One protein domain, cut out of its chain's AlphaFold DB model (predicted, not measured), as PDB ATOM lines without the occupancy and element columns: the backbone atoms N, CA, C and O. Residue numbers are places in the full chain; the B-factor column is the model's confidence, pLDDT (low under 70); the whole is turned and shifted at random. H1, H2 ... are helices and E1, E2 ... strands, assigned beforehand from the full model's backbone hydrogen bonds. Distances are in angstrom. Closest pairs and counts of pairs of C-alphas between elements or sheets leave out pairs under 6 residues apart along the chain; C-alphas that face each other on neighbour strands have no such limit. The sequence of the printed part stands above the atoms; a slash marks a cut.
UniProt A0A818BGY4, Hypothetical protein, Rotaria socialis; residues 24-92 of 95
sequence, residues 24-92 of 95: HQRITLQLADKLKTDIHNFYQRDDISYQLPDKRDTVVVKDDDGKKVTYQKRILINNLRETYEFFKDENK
ATOM      1  N   HIS A  24     466.691 399.496 416.116       59.91
ATOM      2  CA  HIS A  24     466.970 400.600 415.212       59.91
ATOM      3  C   HIS A  24     466.447 400.261 413.819       59.91
ATOM      4  O   HIS A  24     466.991 399.404 413.122       59.91
ATOM      5  N   GLN A  25     465.398 400.956 413.386       60.59
ATOM      6  CA  GLN A  25     465.165 401.098 411.957       60.59
ATOM      7  C   GLN A  25     466.294 401.981 411.432       60.59
ATOM      8  O   GLN A  25     466.438 403.131 411.846       60.59
ATOM      9  N   ARG A  26     467.143 401.427 410.564       55.97
ATOM     10  CA  ARG A  26     468.113 402.226 409.820       55.97
ATOM     11  C   ARG A  26     467.297 403.087 408.864       55.97
ATOM     12  O   ARG A  26     466.948 402.627 407.783       55.97
ATOM     13  N   ILE A  27     466.945 404.296 409.291       61.41
ATOM     14  CA  ILE A  27     466.408 405.301 408.382       61.41
ATOM     15  C   ILE A  27     467.506 405.481 407.342       61.41
ATOM     16  O   ILE A  27     468.635 405.856 407.669       61.41
ATOM     17  N   THR A  28     467.228 405.106 406.102       62.78
ATOM     18  CA  THR A  28     468.104 405.444 404.992       62.78
ATOM     19  C   THR A  28     468.019 406.958 404.857       62.78
ATOM     20  O   THR A  28     467.086 407.469 404.249       62.78
ATOM     21  N   LEU A  29     468.946 407.674 405.500       67.06
ATOM     22  CA  LEU A  29     469.130 409.127 405.411       67.06
ATOM     23  C   LEU A  29     469.651 409.498 404.014       67.06
ATOM     24  O   LEU A  29     470.719 410.085 403.864       67.06
ATOM     25  N   GLN A  30     468.947 409.072 402.970       75.88
ATOM     26  CA  GLN A  30     469.235 409.502 401.616       75.88
ATOM     27  C   GLN A  30     468.560 410.853 401.413       75.88
ATOM     28  O   GLN A  30     467.342 410.976 401.525       75.88
ATOM     29  N   LEU A  31     469.373 411.876 401.162       82.69
ATOM     30  CA  LEU A  31     468.877 413.181 400.744       82.69
ATOM     31  C   LEU A  31     468.203 413.048 399.373       82.69
ATOM     32  O   LEU A  31     468.658 412.269 398.534       82.69
ATOM     33  N   ALA A  32     467.162 413.848 399.142       89.62
ATOM     34  CA  ALA A  32     466.568 413.993 397.819       89.62
ATOM     35  C   ALA A  32     467.612 414.519 396.821       89.62
ATOM     36  O   ALA A  32     468.422 415.379 397.171       89.62
ATOM     37  N   ASP A  33     467.577 414.047 395.576       89.00
ATOM     38  CA  ASP A  33     468.604 414.399 394.585       89.00
ATOM     39  C   ASP A  33     468.638 415.896 394.286       89.00
ATOM     40  O   ASP A  33     469.716 416.476 394.221       89.00
ATOM     41  N   LYS A  34     467.466 416.546 394.253       91.44
ATOM     42  CA  LYS A  34     467.373 418.007 394.140       91.44
ATOM     43  C   LYS A  34     468.191 418.712 395.228       91.44
ATOM     44  O   LYS A  34     468.995 419.580 394.923       91.44
ATOM     45  N   LEU A  35     468.041 418.284 396.482       90.25
ATOM     46  CA  LEU A  35     468.769 418.871 397.606       90.25
ATOM     47  C   LEU A  35     470.285 418.659 397.475       90.25
ATOM     48  O   LEU A  35     471.055 419.561 397.792       90.25
ATOM     49  N   LYS A  36     470.730 417.495 396.982       90.25
ATOM     50  CA  LYS A  36     472.158 417.246 396.720       90.25
ATOM     51  C   LYS A  36     472.698 418.195 395.652       90.25
ATOM     52  O   LYS A  36     473.776 418.756 395.835       90.25
ATOM     53  N   THR A  37     471.955 418.372 394.560       92.38
ATOM     54  CA  THR A  37     472.316 419.285 393.471       92.38
ATOM     55  C   THR A  37     472.388 420.727 393.962       92.38
ATOM     56  O   THR A  37     473.376 421.405 393.691       92.38
ATOM     57  N   ASP A  38     471.406 421.170 394.745       92.00
ATOM     58  CA  ASP A  38     471.365 422.528 395.292       92.00
ATOM     59  C   ASP A  38     472.568 422.791 396.218       92.00
ATOM     60  O   ASP A  38     473.253 423.805 396.075       92.00
ATOM     61  N   ILE A  39     472.898 421.838 397.102       91.38
ATOM     62  CA  ILE A  39     474.085 421.918 397.970       91.38
ATOM     63  C   ILE A  39     475.375 421.971 397.141       91.38
ATOM     64  O   ILE A  39     476.265 422.768 397.440       91.38
ATOM     65  N   HIS A  40     475.495 421.131 396.108       92.12
ATOM     66  CA  HIS A  40     476.684 421.105 395.256       92.12
ATOM     67  C   HIS A  40     476.890 422.445 394.546       92.12
ATOM     68  O   HIS A  40     477.967 423.034 394.642       92.12
ATOM     69  N   ASN A  41     475.836 422.955 393.908       93.31
ATOM     70  CA  ASN A  41     475.863 424.220 393.183       93.31
ATOM     71  C   ASN A  41     476.203 425.392 394.106       93.31
ATOM     72  O   ASN A  41     476.996 426.251 393.729       93.31
ATOM     73  N   PHE A  42     475.652 425.408 395.324       93.88
ATOM     74  CA  PHE A  42     475.939 426.446 396.310       93.88
ATOM     75  C   PHE A  42     477.435 426.529 396.637       93.88
ATOM     76  O   PHE A  42     478.037 427.594 396.516       93.88
ATOM     77  N   TYR A  43     478.064 425.402 396.981       93.25
ATOM     78  CA  TYR A  43     479.492 425.383 397.308       93.25
ATOM     79  C   TYR A  43     480.408 425.527 396.089       93.25
ATOM     80  O   TYR A  43     481.600 425.780 396.261       93.25
ATOM     81  N   GLN A  44     479.887 425.383 394.871       93.81
ATOM     82  CA  GLN A  44     480.649 425.583 393.641       93.81
ATOM     83  C   GLN A  44     480.755 427.061 393.231       93.81
ATOM     84  O   GLN A  44     481.595 427.382 392.392       93.81
ATOM     85  N   ARG A  45     479.951 427.960 393.817       94.06
ATOM     86  CA  ARG A  45     480.015 429.394 393.509       94.06
ATOM     87  C   ARG A  45     481.371 429.988 393.905       94.06
ATOM     88  O   ARG A  45     481.901 429.687 394.977       94.06
ATOM     89  N   ASP A  46     481.900 430.864 393.055       92.38
ATOM     90  CA  ASP A  46     483.221 431.483 393.241       92.38
ATOM     91  C   ASP A  46     483.263 432.526 394.373       92.38
ATOM     92  O   ASP A  46     484.337 432.850 394.873       92.38
ATOM     93  N   ASP A  47     482.105 433.026 394.808       92.12
ATOM     94  CA  ASP A  47     481.952 433.903 395.977       92.12
ATOM     95  C   ASP A  47     481.863 433.136 397.310       92.12
ATOM     96  O   ASP A  47     482.050 433.726 398.374       92.12
ATOM     97  N   ILE A  48     481.638 431.817 397.267       94.44
ATOM     98  CA  ILE A  48     481.607 430.936 398.445       94.44
ATOM     99  C   ILE A  48     482.919 430.165 398.594       94.44
ATOM    100  O   ILE A  48     483.441 430.003 399.702       94.44
ATOM    101  N   SER A  49     483.463 429.660 397.489       95.19
ATOM    102  CA  SER A  49     484.696 428.883 397.493       95.19
ATOM    103  C   SER A  49     485.522 429.147 396.247       95.19
ATOM    104  O   SER A  49     484.972 429.390 395.178       95.19
ATOM    105  N   TYR A  50     486.842 429.015 396.342       94.12
ATOM    106  CA  TYR A  50     487.721 429.107 395.180       94.12
ATOM    107  C   TYR A  50     488.397 427.772 394.883       94.12
ATOM    108  O   TYR A  50     488.710 426.977 395.773       94.12
ATOM    109  N   GLN A  51     488.622 427.524 393.597       94.06
ATOM    110  CA  GLN A  51     489.289 426.324 393.120       94.06
ATOM    111  C   GLN A  51     490.798 426.393 393.374       94.06
ATOM    112  O   GLN A  51     491.444 427.392 393.058       94.06
ATOM    113  N   LEU A  52     491.376 425.313 393.908       92.25
ATOM    114  CA  LEU A  52     492.827 425.213 394.034       92.25
ATOM    115  C   LEU A  52     493.489 425.065 392.653       92.25
ATOM    116  O   LEU A  52     492.947 424.355 391.802       92.25
ATOM    117  N   PRO A  53     494.653 425.694 392.416       89.81
ATOM    118  CA  PRO A  53     495.251 425.765 391.085       89.81
ATOM    119  C   PRO A  53     496.074 424.527 390.681       89.81
ATOM    120  O   PRO A  53     496.302 424.335 389.486       89.81
ATOM    121  N   ASP A  54     496.555 423.698 391.621       92.19
ATOM    122  CA  ASP A  54     497.479 422.596 391.293       92.19
ATOM    123  C   ASP A  54     496.742 421.335 390.804       92.19
ATOM    124  O   ASP A  54     495.674 420.962 391.291       92.19
ATOM    125  N   LYS A  55     497.372 420.594 389.889       79.12
ATOM    126  CA  LYS A  55     496.882 419.301 389.376       79.12
ATOM    127  C   LYS A  55     496.818 418.224 390.464       79.12
ATOM    128  O   LYS A  55     496.041 417.275 390.360       79.12
ATOM    129  N   ARG A  56     497.649 418.356 391.502       86.12
ATOM    130  CA  ARG A  56     497.670 417.451 392.663       86.12
ATOM    131  C   ARG A  56     496.558 417.738 393.668       86.12
ATOM    132  O   ARG A  56     496.272 416.885 394.507       86.12
ATOM    133  N   ASP A  57     495.877 418.874 393.546       92.75
ATOM    134  CA  ASP A  57     494.750 419.244 394.399       92.75
ATOM    135  C   ASP A  57     493.437 418.648 393.896       92.75
ATOM    136  O   ASP A  57     492.398 419.296 393.845       92.75
ATOM    137  N   THR A  58     493.475 417.364 393.562       94.31
ATOM    138  CA  THR A  58     492.315 416.604 393.113       94.31
ATOM    139  C   THR A  58     492.014 415.452 394.060       94.31
ATOM    140  O   THR A  58     492.873 414.966 394.801       94.31
ATOM    141  N   VAL A  59     490.758 415.018 394.060       93.50
ATOM    142  CA  VAL A  59     490.287 413.822 394.760       93.50
ATOM    143  C   VAL A  59     489.551 412.954 393.755       93.50
ATOM    144  O   VAL A  59     488.704 413.434 393.006       93.50
ATOM    145  N   VAL A  60     489.884 411.665 393.728       94.19
ATOM    146  CA  VAL A  60     489.211 410.687 392.869       94.19
ATOM    147  C   VAL A  60     488.195 409.928 393.706       94.19
ATOM    148  O   VAL A  60     488.558 409.281 394.689       94.19
ATOM    149  N   VAL A  61     486.933 409.986 393.299       93.62
ATOM    150  CA  VAL A  61     485.810 409.329 393.972       93.62
ATOM    151  C   VAL A  61     485.162 408.357 392.990       93.62
ATOM    152  O   VAL A  61     485.214 408.560 391.777       93.62
ATOM    153  N   LYS A  62     484.600 407.257 393.494       94.88
ATOM    154  CA  LYS A  62     483.747 406.388 392.678       94.88
ATOM    155  C   LYS A  62     482.323 406.908 392.749       94.88
ATOM    156  O   LYS A  62     481.817 407.108 393.847       94.88
ATOM    157  N   ASP A  63     481.734 407.112 391.586       87.69
ATOM    158  CA  ASP A  63     480.332 407.464 391.437       87.69
ATOM    159  C   ASP A  63     479.427 406.247 391.688       87.69
ATOM    160  O   ASP A  63     479.916 405.110 391.763       87.69
ATOM    161  N   ASP A  64     478.119 406.474 391.768       84.38
ATOM    162  CA  ASP A  64     477.112 405.430 392.000       84.38
ATOM    163  C   ASP A  64     477.116 404.364 390.882       84.38
ATOM    164  O   ASP A  64     476.918 403.176 391.145       84.38
ATOM    165  N   ASP A  65     477.486 404.750 389.655       89.38
ATOM    166  CA  ASP A  65     477.699 403.850 388.506       89.38
ATOM    167  C   ASP A  65     479.028 403.061 388.567       89.38
ATOM    168  O   ASP A  65     479.395 402.334 387.639       89.38
ATOM    169  N   GLY A  66     479.826 403.248 389.622       89.38
ATOM    170  CA  GLY A  66     481.141 402.629 389.799       89.38
ATOM    171  C   GLY A  66     482.268 403.263 388.972       89.38
ATOM    172  O   GLY A  66     483.424 402.828 389.072       89.38
ATOM    173  N   LYS A  67     481.971 404.302 388.181       93.81
ATOM    174  CA  LYS A  67     482.959 405.071 387.411       93.81
ATOM    175  C   LYS A  67     483.801 405.951 388.332       93.81
ATOM    176  O   LYS A  67     483.319 406.459 389.336       93.81
ATOM    177  N   LYS A  68     485.076 406.140 387.989       95.69
ATOM    178  CA  LYS A  68     485.952 407.070 388.713       95.69
ATOM    179  C   LYS A  68     485.735 408.484 388.185       95.69
ATOM    180  O   LYS A  68     485.900 408.707 386.989       95.69
ATOM    181  N   VAL A  69     485.428 409.413 389.082       94.06
ATOM    182  CA  VAL A  69     485.285 410.842 388.796       94.06
ATOM    183  C   VAL A  69     486.325 411.607 389.607       94.06
ATOM    184  O   VAL A  69     486.536 411.332 390.791       94.06
ATOM    185  N   THR A  70     487.012 412.540 388.956       93.25
ATOM    186  CA  THR A  70     488.021 413.395 389.583       93.25
ATOM    187  C   THR A  70     487.415 414.759 389.875       93.25
ATOM    188  O   THR A  70     486.947 415.431 388.962       93.25
ATOM    189  N   TYR A  71     487.469 415.179 391.134       92.19
ATOM    190  CA  TYR A  71     487.029 416.495 391.585       92.19
ATOM    191  C   TYR A  71     488.233 417.343 391.978       92.19
ATOM    192  O   TYR A  71     489.128 416.861 392.675       92.19
ATOM    193  N   GLN A  72     488.250 418.609 391.562       93.94
ATOM    194  CA  GLN A  72     489.231 419.574 392.047       93.94
ATOM    195  C   GLN A  72     488.830 420.046 393.448       93.94
ATOM    196  O   GLN A  72     487.674 420.397 393.689       93.94
ATOM    197  N   LYS A  73     489.785 420.070 394.375       94.19
ATOM    198  CA  LYS A  73     489.585 420.616 395.716       94.19
ATOM    199  C   LYS A  73     489.293 422.113 395.624       94.19
ATOM    200  O   LYS A  73     489.911 422.842 394.845       94.19
ATOM    201  N   ARG A  74     488.368 422.564 396.465       94.44
ATOM    202  CA  ARG A  74     488.018 423.974 396.631       94.44
ATOM    203  C   ARG A  74     488.194 424.362 398.092       94.44
ATOM    204  O   ARG A  74     488.016 423.523 398.976       94.44
ATOM    205  N   ILE A  75     488.563 425.613 398.332       93.94
ATOM    206  CA  ILE A  75     488.696 426.183 399.673       93.94
ATOM    207  C   ILE A  75     487.532 427.138 399.888       93.94
ATOM    208  O   ILE A  75     487.283 428.006 399.055       93.94
ATOM    209  N   LEU A  76     486.817 426.959 401.001       94.38
ATOM    210  CA  LEU A  76     485.797 427.909 401.432       94.38
ATOM    211  C   LEU A  76     486.464 429.237 401.780       94.38
ATOM    212  O   LEU A  76     487.452 429.257 402.513       94.38
ATOM    213  N   ILE A  77     485.915 430.328 401.254       94.44
ATOM    214  CA  ILE A  77     486.421 431.678 401.522       94.44
ATOM    215  C   ILE A  77     486.133 432.059 402.978       94.44
ATOM    216  O   ILE A  77     486.989 432.622 403.655       94.44
ATOM    217  N   ASN A  78     484.947 431.687 403.462       93.38
ATOM    218  CA  ASN A  78     484.456 431.993 404.800       93.38
ATOM    219  C   ASN A  78     484.373 430.725 405.655       93.38
ATOM    220  O   ASN A  78     484.397 429.598 405.146       93.38
ATOM    221  N   ASN A  79     484.215 430.887 406.968       93.69
ATOM    222  CA  ASN A  79     483.890 429.734 407.801       93.69
ATOM    223  C   ASN A  79     482.442 429.258 407.546       93.69
ATOM    224  O   ASN A  79     481.617 429.948 406.938       93.69
ATOM    225  N   LEU A  80     482.118 428.048 408.012       92.31
ATOM    226  CA  LEU A  80     480.793 427.453 407.794       92.31
ATOM    227  C   LEU A  80     479.656 428.286 408.395       92.31
ATOM    228  O   LEU A  80     478.566 428.322 407.830       92.31
ATOM    229  N   ARG A  81     479.901 428.956 409.528       93.31
ATOM    230  CA  ARG A  81     478.887 429.775 410.196       93.31
ATOM    231  C   ARG A  81     478.570 431.020 409.375       93.31
ATOM    232  O   ARG A  81     477.408 431.276 409.111       93.31
ATOM    233  N   GLU A  82     479.589 431.743 408.930       92.81
ATOM    234  CA  GLU A  82     479.444 432.929 408.075       92.81
ATOM    235  C   GLU A  82     478.743 432.592 406.760       92.81
ATOM    236  O   GLU A  82     477.801 433.269 406.362       92.81
ATOM    237  N   THR A  83     479.146 431.491 406.126       92.31
ATOM    238  CA  THR A  83     478.531 431.008 404.881       92.31
ATOM    239  C   THR A  83     477.034 430.736 405.054       92.31
ATOM    240  O   THR A  83     476.235 431.027 404.166       92.31
ATOM    241  N   TYR A  84     476.643 430.200 406.211       91.56
ATOM    242  CA  TYR A  84     475.244 429.958 406.544       91.56
ATOM    243  C   TYR A  84     474.456 431.250 406.787       91.56
ATOM    244  O   TYR A  84     473.319 431.356 406.330       91.56
ATOM    245  N   GLU A  85     475.046 432.233 407.468       91.38
ATOM    246  CA  GLU A  85     474.402 433.540 407.639       91.38
ATOM    247  C   GLU A  85     474.205 434.239 406.283       91.38
ATOM    248  O   GLU A  85     473.113 434.729 406.016       91.38
ATOM    249  N   PHE A  86     475.185 434.178 405.368       88.94
ATOM    250  CA  PHE A  86     475.012 434.694 404.001       88.94
ATOM    251  C   PHE A  86     473.886 433.990 403.250       88.94
ATOM    252  O   PHE A  86     473.062 434.645 402.615       88.94
ATOM    253  N   PHE A  87     473.806 432.664 403.361       90.06
ATOM    254  CA  PHE A  87     472.705 431.911 402.770       90.06
ATOM    255  C   PHE A  87     471.347 432.375 403.310       90.06
ATOM    256  O   PHE A  87     470.424 432.588 402.525       90.06
ATOM    257  N   LYS A  88     471.216 432.567 404.628       90.81
ATOM    258  CA  LYS A  88     469.989 433.108 405.233       90.81
ATOM    259  C   LYS A  88     469.668 434.506 404.733       90.81
ATOM    260  O   LYS A  88     468.515 434.786 404.428       90.81
ATOM    261  N   ASP A  89     470.674 435.367 404.641       89.19
ATOM    262  CA  ASP A  89     470.493 436.738 404.186       89.19
ATOM    263  C   ASP A  89     470.044 436.817 402.718       89.19
ATOM    264  O   ASP A  89     469.207 437.654 402.375       89.19
ATOM    265  N   GLU A  90     470.549 435.928 401.863       88.00
ATOM    266  CA  GLU A  90     470.098 435.782 400.474       88.00
ATOM    267  C   GLU A  90     468.688 435.170 400.386       88.00
ATOM    268  O   GLU A  90     467.928 435.487 399.472       88.00
ATOM    269  N   ASN A  91     468.320 434.318 401.347       87.44
ATOM    270  CA  ASN A  91     467.090 433.526 401.342       87.44
ATOM    271  C   ASN A  91     466.149 433.887 402.504       87.44
ATOM    272  O   ASN A  91     465.504 433.011 403.076       87.44
ATOM    273  N   LYS A  92     466.009 435.185 402.816       76.38
ATOM    274  CA  LYS A  92     465.158 435.720 403.908       76.38
ATOM    275  C   LYS A  92     463.678 435.324 403.843       76.38
ATOM    276  O   LYS A  92     462.924 435.622 404.760       76.38
TER     277      LYS A  92
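AT A GLANCE: This is residues 24 to 92 of the 95 residues of the protein "Hypothetical protein" of Rotaria socialis (UniProt A0A818BGY4). What shape does the backbone take? A two-stranded ribbon, the hairpin E2 and E3 continued through a bend by the short pair E1 and E4, makes one arm of an open V, and H1 makes the other; the arms meet near E1 and E4. H2 leads off from that same corner, and residues 24 to 41, of which 33 to 41 belong to H1, stick out free. What is it made of? The printed part has 69 residues, with two named helices and four named strands in the order H1 E1 E2 E3 E4 H2, in a mixed class of helices and strands; its two sheets, E2 - E3 and E1 - E4, are antiparallel. It is loose, with a radius of gyration of the C-alphas of 15.2 A and spans of 39 by 35 by 21 A.

IN THESE COORDINATES: Where are the strands? E2, residues 58 to 62, and E3, residues 68 to 72, each measure 13.3 A from first to last C-alpha; C-alpha 58 is at (492.315, 416.604, 393.113). E1, residues 49 to 51, measures 6.8 A, and E4, residues 74 to 76, measures 6.6 A. Where are the helices? H1, residues 33 to 44, begins with C-alpha 33 at (468.604, 414.399, 394.585) and is 16.5 A long. H2, residues 80 to 90, is 15.4 A long and ends with C-alpha 90 at (470.098, 435.782, 400.474).

HOW THE PARTS SIT: How do the strands pair? E2 and E3 form a hairpin, antiparallel at 151 degrees, with N 59 and O 71 within hydrogen-bond range at 2.8 A. E3 runs on into E4 across a break of 1 residue, at 48 degrees. E4 is antiparallel to E1 at 156 degrees, with N 50 and O 75 within hydrogen-bond range at 2.9 A. Where do the helices stand? The closest C-alphas of H1 and E1, those of Tyr 43 and Ser 49, are 6.3 A apart, while H1 is apart from E2, E3 and H2. In both helices every O i to N i+4 pair is within hydrogen-bond range.

THE WHOLE: How far does it reach? The two C-alphas farthest apart, those of His 24 and Pro 53, are 44.9 A apart. Is it continuous? The printed part has no cut; the link from E1 to E2 is short, and the other four are tight. Where is confidence low? The mean pLDDT of the printed part is 88.6, and residues 24 to 29 are under 70.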